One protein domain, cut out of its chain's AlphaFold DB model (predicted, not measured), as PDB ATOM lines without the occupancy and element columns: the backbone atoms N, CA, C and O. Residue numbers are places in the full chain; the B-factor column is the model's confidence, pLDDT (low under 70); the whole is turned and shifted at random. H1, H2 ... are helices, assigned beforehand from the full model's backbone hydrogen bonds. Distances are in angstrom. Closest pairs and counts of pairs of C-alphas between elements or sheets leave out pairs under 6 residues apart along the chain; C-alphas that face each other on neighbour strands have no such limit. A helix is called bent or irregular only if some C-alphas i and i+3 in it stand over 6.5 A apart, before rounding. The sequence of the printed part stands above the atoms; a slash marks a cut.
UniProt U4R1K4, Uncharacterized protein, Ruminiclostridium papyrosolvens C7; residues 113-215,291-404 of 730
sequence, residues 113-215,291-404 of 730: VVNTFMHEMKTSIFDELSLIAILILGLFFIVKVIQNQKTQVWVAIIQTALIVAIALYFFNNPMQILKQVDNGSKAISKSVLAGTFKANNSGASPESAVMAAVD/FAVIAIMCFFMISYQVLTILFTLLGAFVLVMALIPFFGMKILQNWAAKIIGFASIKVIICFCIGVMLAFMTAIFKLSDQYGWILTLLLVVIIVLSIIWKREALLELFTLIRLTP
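Overview. This is residues 113 to 215 and 291 to 404 of the 730 residues of an uncharacterized protein of Ruminiclostridium papyrosolvens C7 (UniProt U4R1K4). What shape is it? It is a rod of helices: H3 and H5 pack on long H7, the hairpin of H1b and H2 makes one end, and H9a folds back along H7 at the other. What builds it? The printed part, 217 residues with nine named helices, H1 to H9, is all helix. It is loose, with a radius of gyration of the C-alphas of 23.9 A, and spans 82 by 36 by 32 A.

Arrangement. Which helices bend? H1, residues 113 to 146, assigned as one helix by its hydrogen bonds, is bent into H1a and H1b, C-alphas 124 and 127 being 6.6 A apart. H9, residues 372 to 401, assigned likewise, is bent into H9a and H9b, C-alphas 388 and 391 being 7.6 A apart. What touches? H1b and H2, residues 150 to 172, form a hairpin. The hub, H7, residues 328 to 364, forms an up-and-down bundle, each running against the one before, with H3, residues 174 to 197, and H5, residues 291 to 313; the closest C-alphas of H3 and H7, 189 and 347, are 4.9 A apart. H4, residues 206 to 215, touches H3, and H6, residues 315 to 323, touches H2. How are the backbones? H1b has 14 of 16 O i to N i+4 pairs within hydrogen-bond range, H4 4 of 6 and H7 30 of 33; H1a, H2, H3, H5, H6, H9a and H9b have every pair.

Along the chain. Where does H1a begin? C-alpha 113 is at (122.173, 359.060, 354.080). How long is H7? It measures 55.2 A; H8, residues 367 to 370, follows.

Size, cuts and confidence. What is cut? Residues 216 to 290 are not printed; C-alphas 215 and 291 are 15.1 A apart. Where is confidence low? Residues 198 to 207 and 393 to 404 have pLDDT under 70.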
ATOM      1  N   VAL A 113     122.106 358.924 352.613       90.88
ATOM      2  CA  VAL A 113     122.173 359.060 354.080       90.88
ATOM      3  C   VAL A 113     123.473 358.477 354.640       90.88
ATOM      4  O   VAL A 113     124.110 359.090 355.497       90.88
ATOM      5  N   VAL A 114     123.894 357.311 354.144       91.88
ATOM      6  CA  VAL A 114     125.146 356.661 354.553       91.88
ATOM      7  C   VAL A 114     126.370 357.456 354.094       91.88
ATOM      8  O   VAL A 114     127.292 357.625 354.887       91.88
ATOM      9  N   ASN A 115     126.392 357.952 352.852       91.75
ATOM     10  CA  ASN A 115     127.504 358.750 352.329       91.75
ATOM     11  C   ASN A 115     127.660 360.067 353.099       91.75
ATOM     12  O   ASN A 115     128.763 360.369 353.548       91.75
ATOM     13  N   THR A 116     126.568 360.808 353.308       92.12
ATOM     14  CA  THR A 116     126.578 362.071 354.060       92.12
ATOM     15  C   THR A 116     127.024 361.844 355.501       92.12
ATOM     16  O   THR A 116     127.968 362.483 355.956       92.12
ATOM     17  N   PHE A 117     126.444 360.859 356.200       91.62
ATOM     18  CA  PHE A 117     126.878 360.505 357.556       91.62
ATOM     19  C   PHE A 117     128.365 360.119 357.603       91.62
ATOM     20  O   PHE A 117     129.078 360.538 358.507       91.62
ATOM     21  N   MET A 118     128.857 359.345 356.631       93.31
ATOM     22  CA  MET A 118     130.271 358.954 356.565       93.31
ATOM     23  C   MET A 118     131.208 360.119 356.263       93.31
ATOM     24  O   MET A 118     132.324 360.127 356.778       93.31
ATOM     25  N   HIS A 119     130.766 361.101 355.477       91.56
ATOM     26  CA  HIS A 119     131.526 362.321 355.227       91.56
ATOM     27  C   HIS A 119     131.665 363.155 356.507       91.56
ATOM     28  O   HIS A 119     132.789 363.420 356.926       91.56
ATOM     29  N   GLU A 120     130.553 363.457 357.186       91.75
ATOM     30  CA  GLU A 120     130.560 364.225 358.443       91.75
ATOM     31  C   GLU A 120     131.320 363.507 359.570       91.75
ATOM     32  O   GLU A 120     132.053 364.126 360.341       91.75
ATOM     33  N   MET A 121     131.200 362.177 359.649       92.31
ATOM     34  CA  MET A 121     131.962 361.357 360.595       92.31
ATOM     35  C   MET A 121     133.458 361.299 360.272       92.31
ATOM     36  O   MET A 121     134.268 361.094 361.180       92.31
ATOM     37  N   LYS A 122     133.841 361.455 359.000       91.69
ATOM     38  CA  LYS A 122     135.245 361.573 358.613       91.69
ATOM     39  C   LYS A 122     135.790 362.918 359.084       91.69
ATOM     40  O   LYS A 122     136.708 362.929 359.895       91.69
ATOM     41  N   THR A 123     135.194 364.018 358.626       90.25
ATOM     42  CA  THR A 123     135.672 365.382 358.893       90.25
ATOM     43  C   THR A 123     135.668 365.703 360.387       90.25
ATOM     44  O   THR A 123     136.702 366.060 360.941       90.25
ATOM     45  N   SER A 124     134.532 365.499 361.057       88.50
ATOM     46  CA  SER A 124     134.311 365.947 362.439       88.50
ATOM     47  C   SER A 124     134.908 365.025 363.504       88.50
ATOM     48  O   SER A 124     135.024 365.419 364.660       88.50
ATOM     49  N   ILE A 125     135.201 363.759 363.173       88.50
ATOM     50  CA  ILE A 125     135.575 362.743 364.174       88.50
ATOM     51  C   ILE A 125     136.815 361.941 363.782       88.50
ATOM     52  O   ILE A 125     137.661 361.722 364.647       88.50
ATOM     53  N   PHE A 126     136.980 361.502 362.530       89.06
ATOM     54  CA  PHE A 126     138.218 360.814 362.151       89.06
ATOM     55  C   PHE A 126     139.383 361.787 361.986       89.06
ATOM     56  O   PHE A 126     140.404 361.610 362.644       89.06
ATOM     57  N   ASP A 127     139.232 362.814 361.152       88.25
ATOM     58  CA  ASP A 127     140.326 363.717 360.801       88.25
ATOM     59  C   ASP A 127     140.805 364.492 362.053       88.25
ATOM     60  O   ASP A 127     141.996 364.443 362.364       88.25
ATOM     61  N   GLU A 128     139.897 365.055 362.867       86.56
ATOM     62  CA  GLU A 128     140.247 365.713 364.143       86.56
ATOM     63  C   GLU A 128     140.886 364.769 365.183       86.56
ATOM     64  O   GLU A 128     141.988 365.030 365.681       86.56
ATOM     65  N   LEU A 129     140.230 363.652 365.532       87.50
ATOM     66  CA  LEU A 129     140.719 362.780 366.611       87.50
ATOM     67  C   LEU A 129     141.923 361.927 366.190       87.50
ATOM     68  O   LEU A 129     142.666 361.460 367.059       87.50
ATOM     69  N   SER A 130     142.166 361.742 364.886       85.69
ATOM     70  CA  SER A 130     143.360 361.043 364.396       85.69
ATOM     71  C   SER A 130     144.646 361.745 364.829       85.69
ATOM     72  O   SER A 130     145.588 361.063 365.221       85.69
ATOM     73  N   LEU A 131     144.676 363.084 364.871       85.62
ATOM     74  CA  LEU A 131     145.835 363.856 365.336       85.62
ATOM     75  C   LEU A 131     146.165 363.546 366.805       85.62
ATOM     76  O   LEU A 131     147.322 363.306 367.156       85.62
ATOM     77  N   ILE A 132     145.137 363.471 367.655       86.44
ATOM     78  CA  ILE A 132     145.268 363.116 369.075       86.44
ATOM     79  C   ILE A 132     145.720 361.653 369.216       86.44
ATOM     80  O   ILE A 132     146.633 361.357 369.991       86.44
ATOM     81  N   ALA A 133     145.143 360.737 368.434       84.25
ATOM     82  CA  ALA A 133     145.536 359.328 368.433       84.25
ATOM     83  C   ALA A 133     146.993 359.126 367.968       84.25
ATOM     84  O   ALA A 133     147.721 358.344 368.579       84.25
ATOM     85  N   ILE A 134     147.444 359.869 366.950       83.75
ATOM     86  CA  ILE A 134     148.826 359.881 366.444       83.75
ATOM     87  C   ILE A 134     149.798 360.423 367.505       83.75
ATOM     88  O   ILE A 134     150.873 359.854 367.693       83.75
ATOM     89  N   LEU A 135     149.421 361.465 368.254       86.50
ATOM     90  CA  LEU A 135     150.235 361.998 369.353       86.50
ATOM     91  C   LEU A 135     150.384 360.983 370.505       86.50
ATOM     92  O   LEU A 135     151.489 360.779 371.015       86.50
ATOM     93  N   ILE A 136     149.305 360.276 370.859       85.69
ATOM     94  CA  ILE A 136     149.333 359.160 371.824       85.69
ATOM     95  C   ILE A 136     150.222 358.009 371.311       85.69
ATOM     96  O   ILE A 136     150.987 357.423 372.081       85.69
ATOM     97  N   LEU A 137     150.179 357.716 370.008       84.19
ATOM     98  CA  LEU A 137     151.060 356.758 369.326       84.19
ATOM     99  C   LEU A 137     152.539 357.155 369.421       84.19
ATOM    100  O   LEU A 137     153.376 356.317 369.752       84.19
ATOM    101  N   GLY A 138     152.861 358.432 369.194       84.25
ATOM    102  CA  GLY A 138     154.213 358.979 369.333       84.25
ATOM    103  C   GLY A 138     154.771 358.801 370.748       84.25
ATOM    104  O   GLY A 138     155.869 358.270 370.922       84.25
ATOM    105  N   LEU A 139     153.982 359.151 371.768       85.62
ATOM    106  CA  LEU A 139     154.336 358.927 373.176       85.62
ATOM    107  C   LEU A 139     154.535 357.434 373.491       85.62
ATOM    108  O   LEU A 139     155.514 357.059 374.141       85.62
ATOM    109  N   PHE A 140     153.660 356.562 372.981       83.75
ATOM    110  CA  PHE A 140     153.792 355.110 373.125       83.75
ATOM    111  C   PHE A 140     155.080 354.572 372.476       83.75
ATOM    112  O   PHE A 140     155.767 353.745 373.082       83.75
ATOM    113  N   PHE A 141     155.456 355.062 371.289       83.25
ATOM    114  CA  PHE A 141     156.722 354.701 370.648       83.25
ATOM    115  C   PHE A 141     157.931 355.130 371.482       83.25
ATOM    116  O   PHE A 141     158.818 354.304 371.698       83.25
ATOM    117  N   ILE A 142     157.956 356.361 372.005       84.38
ATOM    118  CA  ILE A 142     159.045 356.853 372.868       84.38
ATOM    119  C   ILE A 142     159.223 355.927 374.081       84.38
ATOM    120  O   ILE A 142     160.326 355.433 374.330       84.38
ATOM    121  N   VAL A 143     158.133 355.587 374.777       83.81
ATOM    122  CA  VAL A 143     158.162 354.650 375.916       83.81
ATOM    123  C   VAL A 143     158.663 353.259 375.499       83.81
ATOM    124  O   VAL A 143     159.469 352.655 376.210       83.81
ATOM    125  N   LYS A 144     158.249 352.736 374.337       81.44
ATOM    126  CA  LYS A 144     158.691 351.418 373.839       81.44
ATOM    127  C   LYS A 144     160.154 351.385 373.390       81.44
ATOM    128  O   LYS A 144     160.806 350.354 373.571       81.44
ATOM    129  N   VAL A 145     160.679 352.492 372.863       82.56
ATOM    130  CA  VAL A 145     162.107 352.659 372.547       82.56
ATOM    131  C   VAL A 145     162.937 352.698 373.831       82.56
ATOM    132  O   VAL A 145     163.923 351.971 373.919       82.56
ATOM    133  N   ILE A 146     162.503 353.444 374.857       86.94
ATOM    134  CA  ILE A 146     163.153 353.474 376.184       86.94
ATOM    135  C   ILE A 146     163.157 352.078 376.830       86.94
ATOM    136  O   ILE A 146     164.165 351.652 377.388       86.94
ATOM    137  N   GLN A 147     162.073 351.309 376.685       85.06
ATOM    138  CA  GLN A 147     162.001 349.910 377.129       85.06
ATOM    139  C   GLN A 147     162.793 348.919 376.241       85.06
ATOM    140  O   GLN A 147     162.695 347.709 376.445       85.06
ATOM    141  N   ASN A 148     163.553 349.400 375.251       81.25
ATOM    142  CA  ASN A 148     164.350 348.618 374.294       81.25
ATOM    143  C   ASN A 148     163.551 347.594 373.449       81.25
ATOM    144  O   ASN A 148     164.126 346.716 372.803       81.25
ATOM    145  N   GLN A 149     162.219 347.711 373.385       80.25
ATOM    146  CA  GLN A 149     161.316 346.763 372.712       80.25
ATOM    147  C   GLN A 149     161.199 347.051 371.202       80.25
ATOM    148  O   GLN A 149     160.101 347.161 370.654       80.25
ATOM    149  N   LYS A 150     162.344 347.165 370.514       77.38
ATOM    150  CA  LYS A 150     162.450 347.637 369.117       77.38
ATOM    151  C   LYS A 150     161.558 346.868 368.130       77.38
ATOM    152  O   LYS A 150     160.962 347.478 367.249       77.38
ATOM    153  N   THR A 151     161.377 345.558 368.311       79.19
ATOM    154  CA  THR A 151     160.466 344.744 367.482       79.19
ATOM    155  C   THR A 151     158.997 345.162 367.624       79.19
ATOM    156  O   THR A 151     158.266 345.168 366.639       79.19
ATOM    157  N   GLN A 152     158.552 345.554 368.824       76.94
ATOM    158  CA  GLN A 152     157.168 346.002 369.043       76.94
ATOM    159  C   GLN A 152     156.910 347.384 368.432       76.94
ATOM    160  O   GLN A 152     155.800 347.638 367.977       76.94
ATOM    161  N   VAL A 153     157.934 348.247 368.374       80.69
ATOM    162  CA  VAL A 153     157.869 349.545 367.680       80.69
ATOM    163  C   VAL A 153     157.592 349.327 366.191       80.69
ATOM    164  O   VAL A 153     156.599 349.839 365.685       80.69
ATOM    165  N   TRP A 154     158.383 348.489 365.511       81.38
ATOM    166  CA  TRP A 154     158.166 348.166 364.092       81.38
ATOM    167  C   TRP A 154     156.788 347.552 363.812       81.38
ATOM    168  O   TRP A 154     156.106 347.983 362.883       81.38
ATOM    169  N   VAL A 155     156.343 346.598 364.638       82.56
ATOM    170  CA  VAL A 155     155.004 345.996 364.503       82.56
ATOM    171  C   VAL A 155     153.903 347.051 364.647       82.56
ATOM    172  O   VAL A 155     152.975 347.060 363.843       82.56
ATOM    173  N   ALA A 156     154.008 347.964 365.617       82.12
ATOM    174  CA  ALA A 156     153.014 349.016 365.822       82.12
ATOM    175  C   ALA A 156     153.041 350.103 364.724       82.12
ATOM    176  O   ALA A 156     151.977 350.607 364.368       82.12
ATOM    177  N   ILE A 157     154.197 350.414 364.118       84.19
ATOM    178  CA  ILE A 157     154.278 351.284 362.925       84.19
ATOM    179  C   ILE A 157     153.504 350.656 361.756       84.19
ATOM    180  O   ILE A 157     152.602 351.286 361.204       84.19
ATOM    181  N   ILE A 158     153.801 349.395 361.419       88.12
ATOM    182  CA  ILE A 158     153.142 348.668 360.318       88.12
ATOM    183  C   ILE A 158     151.635 348.528 360.581       88.12
ATOM    184  O   ILE A 158     150.816 348.758 359.693       88.12
ATOM    185  N   GLN A 159     151.257 348.204 361.820       87.25
ATOM    186  CA  GLN A 159     149.862 348.095 362.241       87.25
ATOM    187  C   GLN A 159     149.113 349.429 362.112       87.25
ATOM    188  O   GLN A 159     147.980 349.434 361.637       87.25
ATOM    189  N   THR A 160     149.742 350.548 362.480       87.44
ATOM    190  CA  THR A 160     149.160 351.894 362.340       87.44
ATOM    191  C   THR A 160     148.963 352.258 360.873       87.44
ATOM    192  O   THR A 160     147.867 352.656 360.490       87.44
ATOM    193  N   ALA A 161     149.986 352.060 360.033       89.81
ATOM    194  CA  ALA A 161     149.901 352.332 358.598       89.81
ATOM    195  C   ALA A 161     148.770 351.529 357.928       89.81
ATOM    196  O   ALA A 161     148.006 352.075 357.133       89.81
ATOM    197  N   LEU A 162     148.603 350.257 358.309       92.31
ATOM    198  CA  LEU A 162     147.511 349.410 357.829       92.31
ATOM    199  C   LEU A 162     146.129 349.894 358.308       92.31
ATOM    200  O   LEU A 162     145.174 349.857 357.537       92.31
ATOM    201  N   ILE A 163     146.004 350.384 359.548       91.81
ATOM    202  CA  ILE A 163     144.744 350.948 360.066       91.81
ATOM    203  C   ILE A 163     144.384 352.246 359.337       91.81
ATOM    204  O   ILE A 163     143.232 352.405 358.940       91.81
ATOM    205  N   VAL A 164     145.354 353.136 359.093       90.50
ATOM    206  CA  VAL A 164     145.147 354.363 358.303       90.50
ATOM    207  C   VAL A 164     144.730 354.024 356.869       90.50
ATOM    208  O   VAL A 164     143.767 354.599 356.368       90.50
ATOM    209  N   ALA A 165     145.377 353.049 356.222       93.31
ATOM    210  CA  ALA A 165     145.003 352.608 354.877       93.31
ATOM    211  C   ALA A 165     143.565 352.052 354.816       93.31
ATOM    212  O   ALA A 165     142.803 352.414 353.917       93.31
ATOM    213  N   ILE A 166     143.165 351.228 355.795       94.19
ATOM    214  CA  ILE A 166     141.788 350.717 355.893       94.19
ATOM    215  C   ILE A 166     140.797 351.859 356.164       94.19
ATOM    216  O   ILE A 166     139.732 351.879 355.553       94.19
ATOM    217  N   ALA A 167     141.141 352.825 357.023       92.88
ATOM    218  CA  ALA A 167     140.285 353.975 357.314       92.88
ATOM    219  C   ALA A 167     140.051 354.849 356.072       92.88
ATOM    220  O   ALA A 167     138.906 355.152 355.743       92.88
ATOM    221  N   LEU A 168     141.116 355.196 355.343       91.06
ATOM    222  CA  LEU A 168     141.025 355.976 354.107       91.06
ATOM    223  C   LEU A 168     140.189 355.255 353.040       91.06
ATOM    224  O   LEU A 168     139.351 355.884 352.397       91.06
ATOM    225  N   TYR A 169     140.358 353.938 352.880       93.25
ATOM    226  CA  TYR A 169     139.512 353.157 351.974       93.25
ATOM    227  C   TYR A 169     138.042 353.152 352.423       93.25
ATOM    228  O   TYR A 169     137.155 353.371 351.596       93.25
ATOM    229  N   PHE A 170     137.791 352.960 353.723       93.94
ATOM    230  CA  PHE A 170     136.458 352.906 354.322       93.94
ATOM    231  C   PHE A 170     135.677 354.214 354.167       93.94
ATOM    232  O   PHE A 170     134.558 354.182 353.665       93.94
ATOM    233  N   PHE A 171     136.261 355.355 354.539       92.38
ATOM    234  CA  PHE A 171     135.580 356.651 354.450       92.38
ATOM    235  C   PHE A 171     135.403 357.144 353.011       92.38
ATOM    236  O   PHE A 171     134.433 357.842 352.728       92.38
ATOM    237  N   ASN A 172     136.297 356.769 352.089       91.69
ATOM    238  CA  ASN A 172     136.161 357.143 350.681       91.69
ATOM    239  C   ASN A 172     135.211 356.206 349.900       91.69
ATOM    240  O   ASN A 172     134.712 356.602 348.852       91.69
ATOM    241  N   ASN A 173     134.958 354.973 350.371       92.38
ATOM    242  CA  ASN A 173     134.146 353.967 349.662       92.38
ATOM    243  C   ASN A 173     133.124 353.216 350.559       92.38
ATOM    244  O   ASN A 173     132.947 352.003 350.384       92.38
ATOM    245  N   PRO A 174     132.403 353.872 351.495       89.94
ATOM    246  CA  PRO A 174     131.586 353.173 352.494       89.94
ATOM    247  C   PRO A 174     130.473 352.337 351.847       89.94
ATOM    248  O   PRO A 174     130.218 351.194 352.238       89.94
ATOM    249  N   MET A 175     129.868 352.864 350.779       90.38
ATOM    250  CA  MET A 175     128.832 352.172 350.022       90.38
ATOM    251  C   MET A 175     129.337 350.980 349.203       90.38
ATOM    252  O   MET A 175     128.572 350.040 348.993       90.38
ATOM    253  N   GLN A 176     130.607 350.959 348.781       91.00
ATOM    254  CA  GLN A 176     131.167 349.786 348.101       91.00
ATOM    255  C   GLN A 176     131.327 348.621 349.079       91.00
ATOM    256  O   GLN A 176     130.931 347.504 348.760       91.00
ATOM    257  N   ILE A 177     131.834 348.886 350.289       90.31
ATOM    258  CA  ILE A 177     132.003 347.873 351.343       90.31
ATOM    259  C   ILE A 177     130.644 347.272 351.724       90.31
ATOM    260  O   ILE A 177     130.486 346.052 351.754       90.31
ATOM    261  N   LEU A 178     129.636 348.122 351.939       90.69
ATOM    262  CA  LEU A 178     128.268 347.685 352.221       90.69
ATOM    263  C   LEU A 178     127.672 346.834 351.090       90.69
ATOM    264  O   LEU A 178     127.136 345.756 351.357       90.69
ATOM    265  N   LYS A 179     127.807 347.263 349.827       89.56
ATOM    266  CA  LYS A 179     127.294 346.501 348.677       89.56
ATOM    267  C   LYS A 179     128.061 345.201 348.423       89.56
ATOM    268  O   LYS A 179     127.435 344.218 348.049       89.56
ATOM    269  N   GLN A 180     129.368 345.137 348.683       90.25
ATOM    270  CA  GLN A 180     130.127 343.878 348.645       90.25
ATOM    271  C   GLN A 180     129.607 342.879 349.693       90.25
ATOM    272  O   GLN A 180     129.424 341.701 349.382       90.25
ATOM    273  N   VAL A 181     129.310 343.349 350.909       88.81
ATOM    274  CA  VAL A 181     128.756 342.518 351.989       88.81
ATOM    275  C   VAL A 181     127.333 342.033 351.663       88.81
ATOM    276  O   VAL A 181     127.058 340.841 351.821       88.81
ATOM    277  N   ASP A 182     126.441 342.895 351.155       87.94
ATOM    278  CA  ASP A 182     125.093 342.460 350.751       87.94
ATOM    279  C   ASP A 182     125.130 341.524 349.543       87.94
ATOM    280  O   ASP A 182     124.532 340.453 349.614       87.94
ATOM    281  N   ASN A 183     125.882 341.848 348.485       88.88
ATOM    282  CA  ASN A 183     126.006 340.997 347.297       88.88
ATOM    283  C   ASN A 183     126.598 339.625 347.641       88.88
ATOM    284  O   ASN A 183     126.085 338.609 347.175       88.88
ATOM    285  N   GLY A 184     127.607 339.566 348.516       88.12
ATOM    286  CA  GLY A 184     128.119 338.304 349.053       88.12
ATOM    287  C   GLY A 184     127.047 337.522 349.819       88.12
ATOM    288  O   GLY A 184     126.859 336.328 349.586       88.12
ATOM    289  N   SER A 185     126.275 338.189 350.684       87.50
ATOM    290  CA  SER A 185     125.176 337.547 351.420       87.50
ATOM    291  C   SER A 185     124.039 337.066 350.500       87.50
ATOM    292  O   SER A 185     123.502 335.980 350.718       87.50
ATOM    293  N   LYS A 186     123.713 337.820 349.439       86.62
ATOM    294  CA  LYS A 186     122.731 337.475 348.401       86.62
ATOM    295  C   LYS A 186     123.196 336.275 347.587       86.62
ATOM    296  O   LYS A 186     122.447 335.312 347.482       86.62
ATOM    297  N   ALA A 187     124.436 336.278 347.097       86.38
ATOM    298  CA  ALA A 187     125.007 335.171 346.331       86.38
ATOM    299  C   ALA A 187     125.037 333.861 347.137       86.38
ATOM    300  O   ALA A 187     124.633 332.815 346.629       86.38
ATOM    301  N   ILE A 188     125.436 333.909 348.415       85.38
ATOM    302  CA  ILE A 188     125.415 332.721 349.283       85.38
ATOM    303  C   ILE A 188     123.968 332.287 349.578       85.38
ATOM    304  O   ILE A 188     123.690 331.092 349.557       85.38
ATOM    305  N   SER A 189     123.032 333.220 349.792       86.06
ATOM    306  CA  SER A 189     121.606 332.895 349.997       86.06
ATOM    307  C   SER A 189     120.991 332.225 348.759       86.06
ATOM    308  O   SER A 189     120.392 331.159 348.873       86.06
ATOM    309  N   LYS A 190     121.215 332.781 347.560       84.44
ATOM    310  CA  LYS A 190     120.799 332.191 346.277       84.44
ATOM    311  C   LYS A 190     121.414 330.807 346.057       84.44
ATOM    312  O   LYS A 190     120.705 329.883 345.680       84.44
ATOM    313  N   SER A 191     122.701 330.632 346.364       83.12
ATOM    314  CA  SER A 191     123.396 329.337 346.268       83.12
ATOM    315  C   SER A 191     122.848 328.287 347.248       83.12
ATOM    316  O   SER A 191     122.617 327.142 346.863       83.12
ATOM    317  N   VAL A 192     122.547 328.677 348.494       82.94
ATOM    318  CA  VAL A 192     121.860 327.820 349.477       82.94
ATOM    319  C   VAL A 192     120.500 327.366 348.947       82.94
ATOM    320  O   VAL A 192     120.206 326.172 348.956       82.94
ATOM    321  N   LEU A 193     119.700 328.307 348.443       83.38
ATOM    322  CA  LEU A 193     118.363 328.045 347.915       83.38
ATOM    323  C   LEU A 193     118.418 327.150 346.661       83.38
ATOM    324  O   LEU A 193     117.633 326.213 346.532       83.38
ATOM    325  N   ALA A 194     119.407 327.363 345.786       81.00
ATOM    326  CA  ALA A 194     119.678 326.518 344.623       81.00
ATOM    327  C   ALA A 194     120.089 325.095 345.027       81.00
ATOM    328  O   ALA A 194     119.667 324.130 344.395       81.00
ATOM    329  N   GLY A 195     120.859 324.942 346.110       76.88
ATOM    330  CA  GLY A 195     121.172 323.642 346.702       76.88
ATOM    331  C   GLY A 195     119.925 322.916 347.216       76.88
ATOM    332  O   GLY A 195     119.774 321.720 346.977       76.88
ATOM    333  N   THR A 196     119.003 323.638 347.861       78.44
ATOM    334  CA  THR A 196     117.718 323.096 348.333       78.44
ATOM    335  C   THR A 196     116.798 322.668 347.183       78.44
ATOM    336  O   THR A 196     116.199 321.598 347.255       78.44
ATOM    337  N   PHE A 197     116.702 323.465 346.115       73.69
ATOM    338  CA  PHE A 197     115.763 323.234 345.007       73.69
ATOM    339  C   PHE A 197     116.397 322.637 343.733       73.69
ATOM    340  O   PHE A 197     115.722 322.559 342.706       73.69
ATOM    341  N   LYS A 198     117.647 322.136 343.790       68.00
ATOM    342  CA  LYS A 198     118.421 321.555 342.659       68.00
ATOM    343  C   LYS A 198     117.607 320.583 341.786       68.00
ATOM    344  O   LYS A 198     117.799 320.551 340.576       68.00
ATOM    345  N   ALA A 199     116.697 319.812 342.388       56.81
ATOM    346  CA  ALA A 199     115.860 318.824 341.701       56.81
ATOM    347  C   ALA A 199     114.663 319.411 340.920       56.81
ATOM    348  O   ALA A 199     114.247 318.806 339.939       56.81
ATOM    349  N   ASN A 200     114.125 320.565 341.332       55.75
ATOM    350  CA  ASN A 200     113.034 321.261 340.634       55.75
ATOM    351  C   ASN A 200     113.555 322.282 339.602       55.75
ATOM    352  O   ASN A 200     112.779 322.766 338.788       55.75
ATOM    353  N   ASN A 201     114.842 322.642 339.660       55.97
ATOM    354  CA  ASN A 201     115.384 323.832 338.999       55.97
ATOM    355  C   ASN A 201     116.210 323.550 337.724       55.97
ATOM    356  O   ASN A 201     117.000 324.393 337.317       55.97
ATOM    357  N   SER A 202     116.094 322.352 337.135       48.44
ATOM    358  CA  SER A 202     116.511 321.971 335.764       48.44
ATOM    359  C   SER A 202     117.807 322.582 335.181       48.44
ATOM    360  O   SER A 202     117.884 322.860 333.988       48.44
ATOM    361  N   GLY A 203     118.848 322.777 335.999       47.06
ATOM    362  CA  GLY A 203     120.132 323.362 335.575       47.06
ATOM    363  C   GLY A 203     120.164 324.894 335.427       47.06
ATOM    364  O   GLY A 203     121.173 325.427 334.968       47.06
ATOM    365  N   ALA A 204     119.105 325.603 335.819       50.59
ATOM    366  CA  ALA A 204     118.998 327.057 335.734       50.59
ATOM    367  C   ALA A 204     119.799 327.804 336.833       50.59
ATOM    368  O   ALA A 204     120.284 327.217 337.806       50.59
ATOM    369  N   SER A 205     119.987 329.117 336.646       58.12
ATOM    370  CA  SER A 205     120.929 329.961 337.407       58.12
ATOM    371  C   SER A 205     120.524 330.216 338.874       58.12
ATOM    372  O   SER A 205     119.368 329.999 339.242       58.12
ATOM    373  N   PRO A 206     121.418 330.743 339.736       55.16
ATOM    374  CA  PRO A 206     121.079 331.077 341.125       55.16
ATOM    375  C   PRO A 206     119.894 332.050 341.305       55.16
ATOM    376  O   PRO A 206     119.215 331.964 342.325       55.16
ATOM    377  N   GLU A 207     119.583 332.920 340.334       60.69
ATOM    378  CA  GLU A 207     118.331 333.705 340.308       60.69
ATOM    379  C   GLU A 207     117.083 332.810 340.299       60.69
ATOM    380  O   GLU A 207     116.160 333.014 341.088       60.69
ATOM    381  N   SER A 208     117.056 331.786 339.439       70.69
ATOM    382  CA  SER A 208     115.892 330.898 339.295       70.69
ATOM    383  C   SER A 208     115.579 330.098 340.564       70.69
ATOM    384  O   SER A 208     114.430 329.727 340.773       70.69
ATOM    385  N   ALA A 209     116.538 329.929 341.480       75.94
ATOM    386  CA  ALA A 209     116.282 329.303 342.775       75.94
ATOM    387  C   ALA A 209     115.343 330.125 343.680       75.94
ATOM    388  O   ALA A 209     114.597 329.543 344.469       75.94
ATOM    389  N   VAL A 210     115.343 331.460 343.558       80.44
ATOM    390  CA  VAL A 210     114.360 332.323 344.242       80.44
ATOM    391  C   VAL A 210     112.973 332.102 343.637       80.44
ATOM    392  O   VAL A 210     112.002 331.944 344.373       80.44
ATOM    393  N   MET A 211     112.896 331.984 342.308       79.56
ATOM    394  CA  MET A 211     111.650 331.712 341.581       79.56
ATOM    395  C   MET A 211     111.098 330.311 341.888       79.56
ATOM    396  O   MET A 211     109.906 330.165 342.129       79.56
ATOM    397  N   ALA A 212     111.958 329.295 341.997       79.50
ATOM    398  CA  ALA A 212     111.577 327.946 342.412       79.50
ATOM    399  C   ALA A 212     111.038 327.911 343.855       79.50
ATOM    400  O   ALA A 212     110.106 327.164 344.152       79.50
ATOM    401  N   ALA A 213     111.576 328.738 344.759       84.12
ATOM    402  CA  ALA A 213     111.024 328.893 346.103       84.12
ATOM    403  C   ALA A 213     109.663 329.618 346.095       84.12
ATOM    404  O   ALA A 213     108.760 329.205 346.819       84.12
ATOM    405  N   VAL A 214     109.487 330.638 345.244       84.56
ATOM    406  CA  VAL A 214     108.191 331.305 345.003       84.56
ATOM    407  C   VAL A 214     107.148 330.324 344.456       84.56
ATOM    408  O   VAL A 214     106.032 330.290 344.968       84.56
ATOM    409  N   ASP A 215     107.517 329.468 343.503       81.56
ATOM    410  CA  ASP A 215     106.658 328.401 342.976       81.56
ATOM    411  C   ASP A 215     106.279 327.368 344.047       81.56
ATOM    412  O   ASP A 215     105.118 326.988 344.156       81.56
ATOM    413  N   PHE A 291     102.337 331.132 357.323       88.44
ATOM    414  CA  PHE A 291     102.432 332.510 356.840       88.44
ATOM    415  C   PHE A 291     103.108 333.394 357.882       88.44
ATOM    416  O   PHE A 291     104.118 334.033 357.594       88.44
ATOM    417  N   ALA A 292     102.603 333.378 359.121       86.88
ATOM    418  CA  ALA A 292     103.164 334.169 360.210       86.88
ATOM    419  C   ALA A 292     104.635 333.811 360.478       86.88
ATOM    420  O   ALA A 292     105.445 334.696 360.742       86.88
ATOM    421  N   VAL A 293     105.001 332.530 360.377       87.50
ATOM    422  CA  VAL A 293     106.375 332.056 360.590       87.50
ATOM    423  C   VAL A 293     107.322 332.538 359.490       87.50
ATOM    424  O   VAL A 293     108.358 333.122 359.810       87.50
ATOM    425  N   ILE A 294     106.977 332.339 358.213       88.56
ATOM    426  CA  ILE A 294     107.821 332.771 357.089       88.56
ATOM    427  C   ILE A 294     107.894 334.306 357.040       88.56
ATOM    428  O   ILE A 294     108.989 334.852 356.933       88.56
ATOM    429  N   ALA A 295     106.778 335.017 357.232       87.88
ATOM    430  CA  ALA A 295     106.765 336.481 357.273       87.88
ATOM    431  C   ALA A 295     107.627 337.048 358.420       87.88
ATOM    432  O   ALA A 295     108.369 338.009 358.215       87.88
ATOM    433  N   ILE A 296     107.605 336.433 359.613       87.50
ATOM    434  CA  ILE A 296     108.487 336.815 360.729       87.50
ATOM    435  C   ILE A 296     109.962 336.530 360.400       87.50
ATOM    436  O   ILE A 296     110.822 337.349 360.729       87.50
ATOM    437  N   MET A 297     110.273 335.416 359.729       88.81
ATOM    438  CA  MET A 297     111.633 335.129 359.254       88.81
ATOM    439  C   MET A 297     112.111 336.191 358.250       88.81
ATOM    440  O   MET A 297     113.163 336.791 358.469       88.81
ATOM    441  N   CYS A 298     111.322 336.512 357.223       90.31
ATOM    442  CA  CYS A 298     111.624 337.570 356.252       90.31
ATOM    443  C   CYS A 298     111.763 338.960 356.904       90.31
ATOM    444  O   CYS A 298     112.679 339.712 356.573       90.31
ATOM    445  N   PHE A 299     110.929 339.286 357.897       87.12
ATOM    446  CA  PHE A 299     111.066 340.517 358.680       87.12
ATOM    447  C   PHE A 299     112.399 340.573 359.445       87.12
ATOM    448  O   PHE A 299     113.076 341.604 359.435       87.12
ATOM    449  N   PHE A 300     112.823 339.471 360.078       85.31
ATOM    450  CA  PHE A 300     114.145 339.402 360.707       85.31
ATOM    451  C   PHE A 300     115.276 339.506 359.675       85.31
ATOM    452  O   PHE A 300     116.260 340.192 359.935       85.31
ATOM    453  N   MET A 301     115.130 338.884 358.503       86.94
ATOM    454  CA  MET A 301     116.101 338.927 357.402       86.94
ATOM    455  C   MET A 301     116.403 340.373 356.970       86.94
ATOM    456  O   MET A 301     117.567 340.778 356.952       86.94
ATOM    457  N   ILE A 302     115.353 341.173 356.756       87.50
ATOM    458  CA  ILE A 302     115.429 342.616 356.471       87.50
ATOM    459  C   ILE A 302     116.003 343.388 357.675       87.50
ATOM    460  O   ILE A 302     116.913 344.206 357.525       87.50
ATOM    461  N   SER A 303     115.537 343.093 358.894       87.00
ATOM    462  CA  SER A 303     116.017 343.751 360.122       87.00
ATOM    463  C   SER A 303     117.528 343.580 360.342       87.00
ATOM    464  O   SER A 303     118.192 344.507 360.804       87.00
ATOM    465  N   TYR A 304     118.096 342.422 359.988       88.12
ATOM    466  CA  TYR A 304     119.536 342.173 360.095       88.12
ATOM    467  C   TYR A 304     120.363 342.869 359.003       88.12
ATOM    468  O   TYR A 304     121.506 343.236 359.279       88.12
ATOM    469  N   GLN A 305     119.809 343.150 357.816       88.88
ATOM    470  CA  GLN A 305     120.455 344.053 356.849       88.88
ATOM    471  C   GLN A 305     120.524 345.487 357.408       88.88
ATOM    472  O   GLN A 305     121.600 346.083 357.428       88.88
ATOM    473  N   VAL A 306     119.427 346.015 357.966       89.50
ATOM    474  CA  VAL A 306     119.421 347.347 358.614       89.50
ATOM    475  C   VAL A 306     120.410 347.404 359.788       89.50
ATOM    476  O   VAL A 306     121.167 348.368 359.916       89.50
ATOM    477  N   LEU A 307     120.483 346.348 360.608       89.06
ATOM    478  CA  LEU A 307     121.472 346.251 361.688       89.06
ATOM    479  C   LEU A 307     122.916 346.195 361.158       89.06
ATOM    480  O   LEU A 307     123.811 346.758 361.783       89.06
ATOM    481  N   THR A 308     123.148 345.569 360.000       90.06
ATOM    482  CA  THR A 308     124.458 345.548 359.327       90.06
ATOM    483  C   THR A 308     124.875 346.955 358.897       90.06
ATOM    484  O   THR A 308     126.015 347.345 359.151       90.06
ATOM    485  N   ILE A 309     123.956 347.752 358.332       91.06
ATOM    486  CA  ILE A 309     124.204 349.171 358.020       91.06
ATOM    487  C   ILE A 309     124.555 349.929 359.302       91.06
ATOM    488  O   ILE A 309     125.642 350.494 359.391       91.06
ATOM    489  N   LEU A 310     123.702 349.867 360.330       90.44
ATOM    490  CA  LEU A 310     123.906 350.574 361.602       90.44
ATOM    491  C   LEU A 310     125.245 350.217 362.275       90.44
ATOM    492  O   LEU A 310     125.945 351.096 362.778       90.44
ATOM    493  N   PHE A 311     125.641 348.942 362.262       90.81
ATOM    494  CA  PHE A 311     126.925 348.523 362.829       90.81
ATOM    495  C   PHE A 311     128.123 348.918 361.956       90.81
ATOM    496  O   PHE A 311     129.221 349.112 362.477       90.81
ATOM    497  N   THR A 312     127.916 349.099 360.649       91.38
ATOM    498  CA  THR A 312     128.913 349.693 359.749       91.38
ATOM    499  C   THR A 312     129.053 351.194 359.991       91.38
ATOM    500  O   THR A 312     130.178 351.684 360.006       91.38
ATOM    501  N   LEU A 313     127.967 351.914 360.307       91.25
ATOM    502  CA  LEU A 313     128.028 353.334 360.685       91.25
ATOM    503  C   LEU A 313     128.904 353.580 361.928       91.25
ATOM    504  O   LEU A 313     129.663 354.546 361.975       91.25
ATOM    505  N   LEU A 314     128.901 352.648 362.887       90.81
ATOM    506  CA  LEU A 314     129.798 352.667 364.053       90.81
ATOM    507  C   LEU A 314     131.299 352.547 363.685       90.81
ATOM    508  O   LEU A 314     132.163 352.838 364.514       90.81
ATOM    509  N   GLY A 315     131.623 352.146 362.451       91.38
ATOM    510  CA  GLY A 315     132.989 351.958 361.957       91.38
ATOM    511  C   GLY A 315     133.881 353.181 362.091       91.38
ATOM    512  O   GLY A 315     135.047 353.039 362.450       91.38
ATOM    513  N   ALA A 316     133.327 354.380 361.913       88.69
ATOM    514  CA  ALA A 316     134.069 355.625 362.062       88.69
ATOM    515  C   ALA A 316     134.703 355.774 363.462       88.69
ATOM    516  O   ALA A 316     135.904 356.017 363.583       88.69
ATOM    517  N   PHE A 317     133.933 355.506 364.524       89.50
ATOM    518  CA  PHE A 317     134.434 355.497 365.904       89.50
ATOM    519  C   PHE A 317     135.427 354.352 366.161       89.50
ATOM    520  O   PHE A 317     136.400 354.512 366.899       89.50
ATOM    521  N   VAL A 318     135.197 353.183 365.552       92.44
ATOM    522  CA  VAL A 318     136.084 352.016 365.690       92.44
ATOM    523  C   VAL A 318     137.445 352.258 365.039       92.44
ATOM    524  O   VAL A 318     138.450 351.826 365.596       92.44
ATOM    525  N   LEU A 319     137.503 352.965 363.910       92.25
ATOM    526  CA  LEU A 319     138.751 353.304 363.222       92.25
ATOM    527  C   LEU A 319     139.598 354.294 364.034       92.25
ATOM    528  O   LEU A 319     140.796 354.061 364.188       92.25
ATOM    529  N   VAL A 320     138.982 355.315 364.646       90.38
ATOM    530  CA  VAL A 320     139.672 356.206 365.604       90.38
ATOM    531  C   VAL A 320     140.209 355.414 366.800       90.38
ATOM    532  O   VAL A 320     141.385 355.528 367.141       90.38
ATOM    533  N   MET A 321     139.390 354.551 367.415       88.81
ATOM    534  CA  MET A 321     139.853 353.710 368.527       88.81
ATOM    535  C   MET A 321     140.954 352.726 368.110       88.81
ATOM    536  O   MET A 321     141.850 352.459 368.905       88.81
ATOM    537  N   ALA A 322     140.931 352.199 366.883       91.44
ATOM    538  CA  ALA A 322     141.950 351.276 366.392       91.44
ATOM    539  C   ALA A 322     143.340 351.930 366.290       91.44
ATOM    540  O   ALA A 322     144.332 351.251 366.553       91.44
ATOM    541  N   LEU A 323     143.426 353.232 365.975       88.50
ATOM    542  CA  LEU A 323     144.695 353.975 365.973       88.50
ATOM    543  C   LEU A 323     145.362 354.006 367.360       88.50
ATOM    544  O   LEU A 323     146.586 354.032 367.452       88.50
ATOM    545  N   ILE A 324     144.588 353.963 368.449       84.50
ATOM    546  CA  ILE A 324     145.145 353.938 369.806       84.50
ATOM    547  C   ILE A 324     145.804 352.561 370.044       84.50
ATOM    548  O   ILE A 324     145.119 351.530 370.002       84.50
ATOM    549  N   PRO A 325     147.111 352.498 370.375       73.00
ATOM    550  CA  PRO A 325     147.893 351.254 370.341       73.00
ATOM    551  C   PRO A 325     147.510 350.236 371.431       73.00
ATOM    552  O   PRO A 325     147.965 349.093 371.404       73.00
ATOM    553  N   PHE A 326     146.647 350.621 372.375       77.94
ATOM    554  CA  PHE A 326     146.016 349.719 373.339       77.94
ATOM    555  C   PHE A 326     144.954 348.806 372.694       77.94
ATOM    556  O   PHE A 326     144.858 347.629 373.049       77.94
ATOM    557  N   PHE A 327     144.179 349.319 371.730       84.44
ATOM    558  CA  PHE A 327     143.146 348.553 371.024       84.44
ATOM    559  C   PHE A 327     143.697 347.923 369.736       84.44
ATOM    560  O   PHE A 327     143.543 346.713 369.520       84.44
ATOM    561  N   GLY A 328     144.368 348.727 368.902       84.06
ATOM    562  CA  GLY A 328     145.004 348.288 367.660       84.06
ATOM    563  C   GLY A 328     144.064 347.540 366.704       84.06
ATOM    564  O   GLY A 328     142.842 347.677 366.726       84.06
ATOM    565  N   MET A 329     144.638 346.642 365.899       87.56
ATOM    566  CA  MET A 329     143.897 345.840 364.908       87.56
ATOM    567  C   MET A 329     142.791 344.949 365.514       87.56
ATOM    568  O   MET A 329     141.868 344.548 364.809       87.56
ATOM    569  N   LYS A 330     142.843 344.635 366.817       88.19
ATOM    570  CA  LYS A 330     141.889 343.711 367.458       88.19
ATOM    571  C   LYS A 330     140.471 344.275 367.513       88.19
ATOM    572  O   LYS A 330     139.520 343.519 367.327       88.19
ATOM    573  N   ILE A 331     140.306 345.579 367.764       90.56
ATOM    574  CA  ILE A 331     138.966 346.185 367.795       90.56
ATOM    575  C   ILE A 331     138.355 346.227 366.388       90.56
ATOM    576  O   ILE A 331     137.183 345.890 366.225       90.56
ATOM    577  N   LEU A 332     139.181 346.508 365.375       91.12
ATOM    578  CA  LEU A 332     138.792 346.519 363.966       91.12
ATOM    579  C   LEU A 332     138.389 345.117 363.474       91.12
ATOM    580  O   LEU A 332     137.322 344.959 362.888       91.12
ATOM    581  N   GLN A 333     139.173 344.083 363.802       89.62
ATOM    582  CA  GLN A 333     138.833 342.680 363.529       89.62
ATOM    583  C   GLN A 333     137.520 342.258 364.206       89.62
ATOM    584  O   GLN A 333     136.654 341.676 363.557       89.62
ATOM    585  N   ASN A 334     137.334 342.589 365.489       89.06
ATOM    586  CA  ASN A 334     136.113 342.257 366.231       89.06
ATOM    587  C   ASN A 334     134.867 342.980 365.689       89.06
ATOM    588  O   ASN A 334     133.765 342.436 365.751       89.06
ATOM    589  N   TRP A 335     135.017 344.199 365.171       92.88
ATOM    590  CA  TRP A 335     133.942 344.964 364.537       92.88
ATOM    591  C   TRP A 335     133.602 344.431 363.139       92.88
ATOM    592  O   TRP A 335     132.435 344.150 362.870       92.88
ATOM    593  N   ALA A 336     134.605 344.172 362.293       91.00
ATOM    594  CA  ALA A 336     134.402 343.571 360.975       91.00
ATOM    595  C   ALA A 336     133.758 342.176 361.087       91.00
ATOM    596  O   ALA A 336     132.806 341.868 360.371       91.00
ATOM    597  N   ALA A 337     134.189 341.365 362.060       88.06
ATOM    598  CA  ALA A 337     133.572 340.076 362.367       88.06
ATOM    599  C   ALA A 337     132.106 340.201 362.827       88.06
ATOM    600  O   ALA A 337     131.309 339.307 362.547       88.06
ATOM    601  N   LYS A 338     131.712 341.306 363.482       87.56
ATOM    602  CA  LYS A 338     130.302 341.586 363.809       87.56
ATOM    603  C   LYS A 338     129.486 341.985 362.581       87.56
ATOM    604  O   LYS A 338     128.377 341.485 362.444       87.56
ATOM    605  N   ILE A 339     130.020 342.808 361.676       89.94
ATOM    606  CA  ILE A 339     129.350 343.167 360.408       89.94
ATOM    607  C   ILE A 339     129.114 341.919 359.556       89.94
ATOM    608  O   ILE A 339     127.980 341.645 359.168       89.94
ATOM    609  N   ILE A 340     130.159 341.113 359.346       88.25
ATOM    610  CA  ILE A 340     130.055 339.816 358.664       88.25
ATOM    611  C   ILE A 340     129.079 338.904 359.424       88.25
ATOM    612  O   ILE A 340     128.255 338.231 358.808       88.25
ATOM    613  N   GLY A 341     129.110 338.917 360.759       84.25
ATOM    614  CA  GLY A 341     128.149 338.231 361.622       84.25
ATOM    615  C   GLY A 341     126.696 338.589 361.298       84.25
ATOM    616  O   GLY A 341     125.926 337.695 360.958       84.25
ATOM    617  N   PHE A 342     126.328 339.872 361.337       86.06
ATOM    618  CA  PHE A 342     124.962 340.334 361.066       86.06
ATOM    619  C   PHE A 342     124.535 340.082 359.614       86.06
ATOM    620  O   PHE A 342     123.486 339.476 359.393       86.06
ATOM    621  N   ALA A 343     125.375 340.425 358.635       86.38
ATOM    622  CA  ALA A 343     125.092 340.178 357.221       86.38
ATOM    623  C   ALA A 343     124.882 338.685 356.932       86.38
ATOM    624  O   ALA A 343     123.997 338.290 356.175       86.38
ATOM    625  N   SER A 344     125.665 337.823 357.581       83.12
ATOM    626  CA  SER A 344     125.567 336.379 357.395       83.12
ATOM    627  C   SER A 344     124.383 335.738 358.138       83.12
ATOM    628  O   SER A 344     124.084 334.568 357.877       83.12
ATOM    629  N   ILE A 345     123.650 336.455 359.003       83.44
ATOM    630  CA  ILE A 345     122.363 335.969 359.546       83.44
ATOM    631  C   ILE A 345     121.300 335.895 358.439       83.44
ATOM    632  O   ILE A 345     120.545 334.923 358.424       83.44
ATOM    633  N   LYS A 346     121.316 336.808 357.447       83.81
ATOM    634  CA  LYS A 346     120.471 336.735 356.231       83.81
ATOM    635  C   LYS A 346     120.541 335.348 355.581       83.81
ATOM    636  O   LYS A 346     119.517 334.733 355.303       83.81
ATOM    637  N   VAL A 347     121.759 334.813 355.454       85.06
ATOM    638  CA  VAL A 347     122.033 333.480 354.892       85.06
ATOM    639  C   VAL A 347     121.461 332.342 355.749       85.06
ATOM    640  O   VAL A 347     120.956 331.372 355.190       85.06
ATOM    641  N   ILE A 348     121.514 332.422 357.089       83.69
ATOM    642  CA  ILE A 348     120.953 331.342 357.930       83.69
ATOM    643  C   ILE A 348     119.422 331.370 357.888       83.69
ATOM    644  O   ILE A 348     118.795 330.321 357.800       83.69
ATOM    645  N   ILE A 349     118.815 332.560 357.902       86.88
ATOM    646  CA  ILE A 349     117.358 332.698 357.789       86.88
ATOM    647  C   ILE A 349     116.879 332.166 356.429       86.88
ATOM    648  O   ILE A 349     115.950 331.362 356.391       86.88
ATOM    649  N   CYS A 350     117.574 332.509 355.338       86.31
ATOM    650  CA  CYS A 350     117.378 331.906 354.017       86.31
ATOM    651  C   CYS A 350     117.426 330.368 354.067       86.31
ATOM    652  O   CYS A 350     116.507 329.714 353.578       86.31
ATOM    653  N   PHE A 351     118.463 329.779 354.680       84.25
ATOM    654  CA  PHE A 351     118.572 328.323 354.840       84.25
ATOM    655  C   PHE A 351     117.377 327.733 355.602       84.25
ATOM    656  O   PHE A 351     116.800 326.740 355.165       84.25
ATOM    657  N   CYS A 352     116.969 328.351 356.714       85.25
ATOM    658  CA  CYS A 352     115.826 327.894 357.502       85.25
ATOM    659  C   CYS A 352     114.507 327.952 356.717       85.25
ATOM    660  O   CYS A 352     113.731 327.002 356.805       85.25
ATOM    661  N   ILE A 353     114.264 329.006 355.926       88.12
ATOM    662  CA  ILE A 353     113.079 329.094 355.054       88.12
ATOM    663  C   ILE A 353     113.152 328.028 353.951       88.12
ATOM    664  O   ILE A 353     112.183 327.300 353.755       88.12
ATOM    665  N   GLY A 354     114.297 327.874 353.277       86.38
ATOM    666  CA  GLY A 354     114.488 326.860 352.235       86.38
ATOM    667  C   GLY A 354     114.225 325.441 352.744       86.38
ATOM    668  O   GLY A 354     113.429 324.712 352.159       86.38
ATOM    669  N   VAL A 355     114.816 325.064 353.883       84.50
ATOM    670  CA  VAL A 355     114.582 323.761 354.530       84.50
ATOM    671  C   VAL A 355     113.117 323.587 354.946       84.50
ATOM    672  O   VAL A 355     112.558 322.509 354.758       84.50
ATOM    673  N   MET A 356     112.476 324.633 355.473       85.56
ATOM    674  CA  MET A 356     111.060 324.599 355.850       85.56
ATOM    675  C   MET A 356     110.141 324.375 354.637       85.56
ATOM    676  O   MET A 356     109.249 323.531 354.711       85.56
ATOM    677  N   LEU A 357     110.392 325.056 353.514       85.81
ATOM    678  CA  LEU A 357     109.676 324.844 352.252       85.81
ATOM    679  C   LEU A 357     109.946 323.446 351.670       85.81
ATOM    680  O   LEU A 357     109.013 322.763 351.265       85.81
ATOM    681  N   ALA A 358     111.193 322.969 351.696       83.69
ATOM    682  CA  ALA A 358     111.532 321.625 351.225       83.69
ATOM    683  C   ALA A 358     110.826 320.522 352.033       83.69
ATOM    684  O   ALA A 358     110.311 319.571 351.444       83.69
ATOM    685  N   PHE A 359     110.736 320.662 353.363       83.25
ATOM    686  CA  PHE A 359     109.923 319.766 354.190       83.25
ATOM    687  C   PHE A 359     108.430 319.884 353.867       83.25
ATOM    688  O   PHE A 359     107.778 318.855 353.729       83.25
ATOM    689  N   MET A 360     107.895 321.098 353.703       82.69
ATOM    690  CA  MET A 360     106.493 321.331 353.327       82.69
ATOM    691  C   MET A 360     106.146 320.574 352.032       82.69
ATOM    692  O   MET A 360     105.245 319.736 352.035       82.69
ATOM    693  N   THR A 361     106.937 320.749 350.969       80.25
ATOM    694  CA  THR A 361     106.759 320.059 349.678       80.25
ATOM    695  C   THR A 361     106.969 318.543 349.774       80.25
ATOM    696  O   THR A 361     106.222 317.780 349.160       80.25
ATOM    697  N   ALA A 362     107.952 318.070 350.548       82.88
ATOM    698  CA  ALA A 362     108.182 316.636 350.753       82.88
ATOM    699  C   ALA A 362     107.026 315.953 351.506       82.88
ATOM    700  O   ALA A 362     106.659 314.829 351.174       82.88
ATOM    701  N   ILE A 363     106.427 316.640 352.482       83.25
ATOM    702  CA  ILE A 363     105.273 316.151 353.245       83.25
ATOM    703  C   ILE A 363     104.009 316.174 352.376       83.25
ATOM    704  O   ILE A 363     103.272 315.190 352.365       83.25
ATOM    705  N   PHE A 364     103.777 317.223 351.577       78.06
ATOM    706  CA  PHE A 364     102.633 317.259 350.658       78.06
ATOM    707  C   PHE A 364     102.683 316.166 349.578       78.06
ATOM    708  O   PHE A 364     101.640 315.603 349.256       78.06
ATOM    709  N   LYS A 365     103.869 315.747 349.114       79.00
ATOM    710  CA  LYS A 365     104.018 314.566 348.232       79.00
ATOM    711  C   LYS A 365     103.565 313.241 348.869       79.00
ATOM    712  O   LYS A 365     103.317 312.284 348.145       79.00
ATOM    713  N   LEU A 366     103.425 313.176 350.196       80.62
ATOM    714  CA  LEU A 366     102.883 312.019 350.923       80.62
ATOM    715  C   LEU A 366     101.357 312.114 351.153       80.62
ATOM    716  O   LEU A 366     100.761 311.178 351.689       80.62
ATOM    717  N   SER A 367     100.705 313.209 350.735       75.50
ATOM    718  CA  SER A 367      99.251 313.410 350.875       75.50
ATOM    719  C   SER A 367      98.427 312.322 350.188       75.50
ATOM    720  O   SER A 367      97.420 311.886 350.746       75.50
ATOM    721  N   ASP A 368      98.887 311.839 349.033       70.06
ATOM    722  CA  ASP A 368      98.226 310.786 348.251       70.06
ATOM    723  C   ASP A 368      98.178 309.435 348.996       70.06
ATOM    724  O   ASP A 368      97.320 308.606 348.713       70.06
ATOM    725  N   GLN A 369      99.074 309.210 349.969       76.69
ATOM    726  CA  GLN A 369      99.154 307.966 350.750       76.69
ATOM    727  C   GLN A 369      98.514 308.072 352.141       76.69
ATOM    728  O   GLN A 369      97.933 307.104 352.627       76.69
ATOM    729  N   TYR A 370      98.647 309.227 352.802       76.00
ATOM    730  CA  TYR A 370      98.291 309.398 354.220       76.00
ATOM    731  C   TYR A 370      97.076 310.306 354.466       76.00
ATOM    732  O   TYR A 370      96.589 310.381 355.594       76.00
ATOM    733  N   GLY A 371      96.563 310.967 353.424       75.12
ATOM    734  CA  GLY A 371      95.414 311.864 353.497       75.12
ATOM    735  C   GLY A 371      95.771 313.282 353.956       75.12
ATOM    736  O   GLY A 371      96.462 313.497 354.954       75.12
ATOM    737  N   TRP A 372      95.227 314.269 353.243       75.00
ATOM    738  CA  TRP A 372      95.561 315.695 353.365       75.00
ATOM    739  C   TRP A 372      95.480 316.273 354.797       75.00
ATOM    740  O   TRP A 372      96.313 317.101 355.160       75.00
ATOM    741  N   ILE A 373      94.542 315.821 355.646       77.94
ATOM    742  CA  ILE A 373      94.439 316.243 357.062       77.94
ATOM    743  C   ILE A 373      95.679 315.847 357.866       77.94
ATOM    744  O   ILE A 373      96.217 316.663 358.620       77.94
ATOM    745  N   LEU A 374      96.137 314.601 357.718       81.94
ATOM    746  CA  LEU A 374      97.303 314.102 358.443       81.94
ATOM    747  C   LEU A 374      98.571 314.793 357.932       81.94
ATOM    748  O   LEU A 374      99.414 315.202 358.729       81.94
ATOM    749  N   THR A 375      98.645 315.021 356.621       82.75
ATOM    750  CA  THR A 375      99.676 315.829 355.967       82.75
ATOM    751  C   THR A 375      99.742 317.255 356.522       82.75
ATOM    752  O   THR A 375     100.807 317.662 356.982       82.75
ATOM    753  N   LEU A 376      98.630 318.001 356.572       82.06
ATOM    754  CA  LEU A 376      98.590 319.361 357.139       82.06
ATOM    755  C   LEU A 376      99.032 319.396 358.607       82.06
ATOM    756  O   LEU A 376      99.821 320.256 359.002       82.06
ATOM    757  N   LEU A 377      98.556 318.444 359.415       84.50
ATOM    758  CA  LEU A 377      98.933 318.324 360.822       84.50
ATOM    759  C   LEU A 377     100.440 318.048 360.973       84.50
ATOM    760  O   LEU A 377     101.093 318.625 361.844       84.50
ATOM    761  N   LEU A 378     101.019 317.229 360.091       87.25
ATOM    762  CA  LEU A 378     102.449 316.923 360.082       87.25
ATOM    763  C   LEU A 378     103.294 318.118 359.596       87.25
ATOM    764  O   LEU A 378     104.348 318.377 360.180       87.25
ATOM    765  N   VAL A 379     102.809 318.922 358.636       85.62
ATOM    766  CA  VAL A 379     103.432 320.216 358.278       85.62
ATOM    767  C   VAL A 379     103.428 321.173 359.479       85.62
ATOM    768  O   VAL A 379     104.460 321.765 359.790       85.62
ATOM    769  N   VAL A 380     102.327 321.284 360.229       86.25
ATOM    770  CA  VAL A 380     102.297 322.091 361.466       86.25
ATOM    771  C   VAL A 380     103.332 321.594 362.480       86.25
ATOM    772  O   VAL A 380     104.085 322.399 363.035       86.25
ATOM    773  N   ILE A 381     103.432 320.277 362.694       88.25
ATOM    774  CA  ILE A 381     104.412 319.693 363.621       88.25
ATOM    775  C   ILE A 381     105.853 319.956 363.165       88.25
ATOM    776  O   ILE A 381     106.673 320.334 364.008       88.25
ATOM    777  N   ILE A 382     106.194 319.800 361.878       85.81
ATOM    778  CA  ILE A 382     107.575 320.026 361.418       85.81
ATOM    779  C   ILE A 382     107.960 321.504 361.535       85.81
ATOM    780  O   ILE A 382     109.044 321.816 362.024       85.81
ATOM    781  N   VAL A 383     107.047 322.420 361.198       82.44
ATOM    782  CA  VAL A 383     107.269 323.872 361.284       82.44
ATOM    783  C   VAL A 383     107.471 324.308 362.736       82.44
ATOM    784  O   VAL A 383     108.458 324.976 363.047       82.44
ATOM    785  N   LEU A 384     106.617 323.855 363.661       84.88
ATOM    786  CA  LEU A 384     106.795 324.102 365.097       84.88
ATOM    787  C   LEU A 384     108.097 323.487 365.637       84.88
ATOM    788  O   LEU A 384     108.783 324.113 366.449       84.88
ATOM    789  N   SER A 385     108.484 322.304 365.152       83.81
ATOM    790  CA  SER A 385     109.737 321.639 365.537       83.81
ATOM    791  C   SER A 385     110.974 322.416 365.074       83.81
ATOM    792  O   SER A 385     111.908 322.591 365.858       83.81
ATOM    793  N   ILE A 386     110.965 322.947 363.845       80.50
ATOM    794  CA  ILE A 386     112.024 323.813 363.301       80.50
ATOM    795  C   ILE A 386     112.140 325.099 364.135       80.50
ATOM    796  O   ILE A 386     113.241 325.468 364.538       80.50
ATOM    797  N   ILE A 387     111.019 325.741 364.486       77.31
ATOM    798  CA  ILE A 387     111.010 326.961 365.318       77.31
ATOM    799  C   ILE A 387     111.532 326.688 366.735       77.31
ATOM    800  O   ILE A 387     112.247 327.522 367.298       77.31
ATOM    801  N   TRP A 388     111.196 325.537 367.325       83.44
ATOM    802  CA  TRP A 388     111.671 325.151 368.656       83.44
ATOM    803  C   TRP A 388     113.166 324.803 368.641       83.44
ATOM    804  O   TRP A 388     113.902 325.211 369.538       83.44
ATOM    805  N   LYS A 389     113.648 324.112 367.600       82.38
ATOM    806  CA  LYS A 389     115.064 323.745 367.431       82.38
ATOM    807  C   LYS A 389     115.907 324.784 366.683       82.38
ATOM    808  O   LYS A 389     117.084 324.525 366.439       82.38
ATOM    809  N   ARG A 390     115.364 325.976 366.400       74.75
ATOM    810  CA  ARG A 390     116.059 327.077 365.703       74.75
ATOM    811  C   ARG A 390     117.440 327.384 366.286       74.75
ATOM    812  O   ARG A 390     118.360 327.657 365.534       74.75
ATOM    813  N   GLU A 391     117.601 327.308 367.608       72.50
ATOM    814  CA  GLU A 391     118.869 327.616 368.279       72.50
ATOM    815  C   GLU A 391     119.953 326.585 367.935       72.50
ATOM    816  O   GLU A 391     121.057 326.986 367.594       72.50
ATOM    817  N   ALA A 392     119.616 325.294 367.838       71.69
ATOM    818  CA  ALA A 392     120.542 324.261 367.361       71.69
ATOM    819  C   ALA A 392     120.869 324.397 365.856       71.69
ATOM    820  O   ALA A 392     121.981 324.091 365.425       71.69
ATOM    821  N   LEU A 393     119.922 324.885 365.042       65.06
ATOM    822  CA  LEU A 393     120.159 325.180 363.620       65.06
ATOM    823  C   LEU A 393     121.074 326.403 363.438       65.06
ATOM    824  O   LEU A 393     121.979 326.381 362.603       65.06
ATOM    825  N   LEU A 394     120.890 327.445 364.257       65.62
ATOM    826  CA  LEU A 394     121.801 328.586 364.338       65.62
ATOM    827  C   LEU A 394     123.186 328.143 364.835       65.62
ATOM    828  O   LEU A 394     124.183 328.548 364.244       65.62
ATOM    829  N   GLU A 395     123.264 327.283 365.856       66.62
ATOM    830  CA  GLU A 395     124.519 326.736 366.395       66.62
ATOM    831  C   GLU A 395     125.317 325.931 365.365       66.62
ATOM    832  O   GLU A 395     126.537 326.047 365.323       66.62
ATOM    833  N   LEU A 396     124.669 325.167 364.480       62.81
ATOM    834  CA  LEU A 396     125.361 324.494 363.373       62.81
ATOM    835  C   LEU A 396     126.033 325.503 362.424       62.81
ATOM    836  O   LEU A 396     127.191 325.322 362.040       62.81
ATOM    837  N   PHE A 397     125.356 326.608 362.099       59.22
ATOM    838  CA  PHE A 397     125.935 327.675 361.277       59.22
ATOM    839  C   PHE A 397     126.983 328.515 362.016       59.22
ATOM    840  O   PHE A 397     127.966 328.929 361.394       59.22
ATOM    841  N   THR A 398     126.832 328.759 363.324       56.88
ATOM    842  CA  THR A 398     127.898 329.407 364.097       56.88
ATOM    843  C   THR A 398     129.090 328.479 364.265       56.88
ATOM    844  O   THR A 398     130.198 328.973 364.154       56.88
ATOM    845  N   LEU A 399     128.926 327.161 364.409       47.00
ATOM    846  CA  LEU A 399     130.042 326.211 364.477       47.00
ATOM    847  C   LEU A 399     130.877 326.219 363.187       47.00
ATOM    848  O   LEU A 399     132.102 326.244 363.257       47.00
ATOM    849  N   ILE A 400     130.227 326.289 362.019       50.66
ATOM    850  CA  ILE A 400     130.904 326.460 360.723       50.66
ATOM    851  C   ILE A 400     131.685 327.791 360.695       50.66
ATOM    852  O   ILE A 400     132.857 327.820 360.314       50.66
ATOM    853  N   ARG A 401     131.076 328.891 361.163       42.25
ATOM    854  CA  ARG A 401     131.671 330.246 361.161       42.25
ATOM    855  C   ARG A 401     132.663 330.521 362.301       42.25
ATOM    856  O   ARG A 401     133.473 331.433 362.182       42.25
ATOM    857  N   LEU A 402     132.644 329.729 363.370       40.59
ATOM    858  CA  LEU A 402     133.551 329.778 364.525       40.59
ATOM    859  C   LEU A 402     134.798 328.903 364.322       40.59
ATOM    860  O   LEU A 402     135.515 328.595 365.273       40.59
ATOM    861  N   THR A 403     135.126 328.613 363.060       42.22
ATOM    862  CA  THR A 403     136.421 328.055 362.653       42.22
ATOM    863  C   THR A 403     137.513 329.104 362.309       42.22
ATOM    864  O   THR A 403     138.284 328.851 361.383       42.22
ATOM    865  N   PRO A 404     137.694 330.254 363.010       39.72
ATOM    866  CA  PRO A 404     138.937 331.012 362.902       39.72
ATOM    867  C   PRO A 404     139.942 330.707 364.033       39.72
ATOM    868  O   PRO A 404     139.752 331.000 365.212       39.72
TER     869      PRO A 404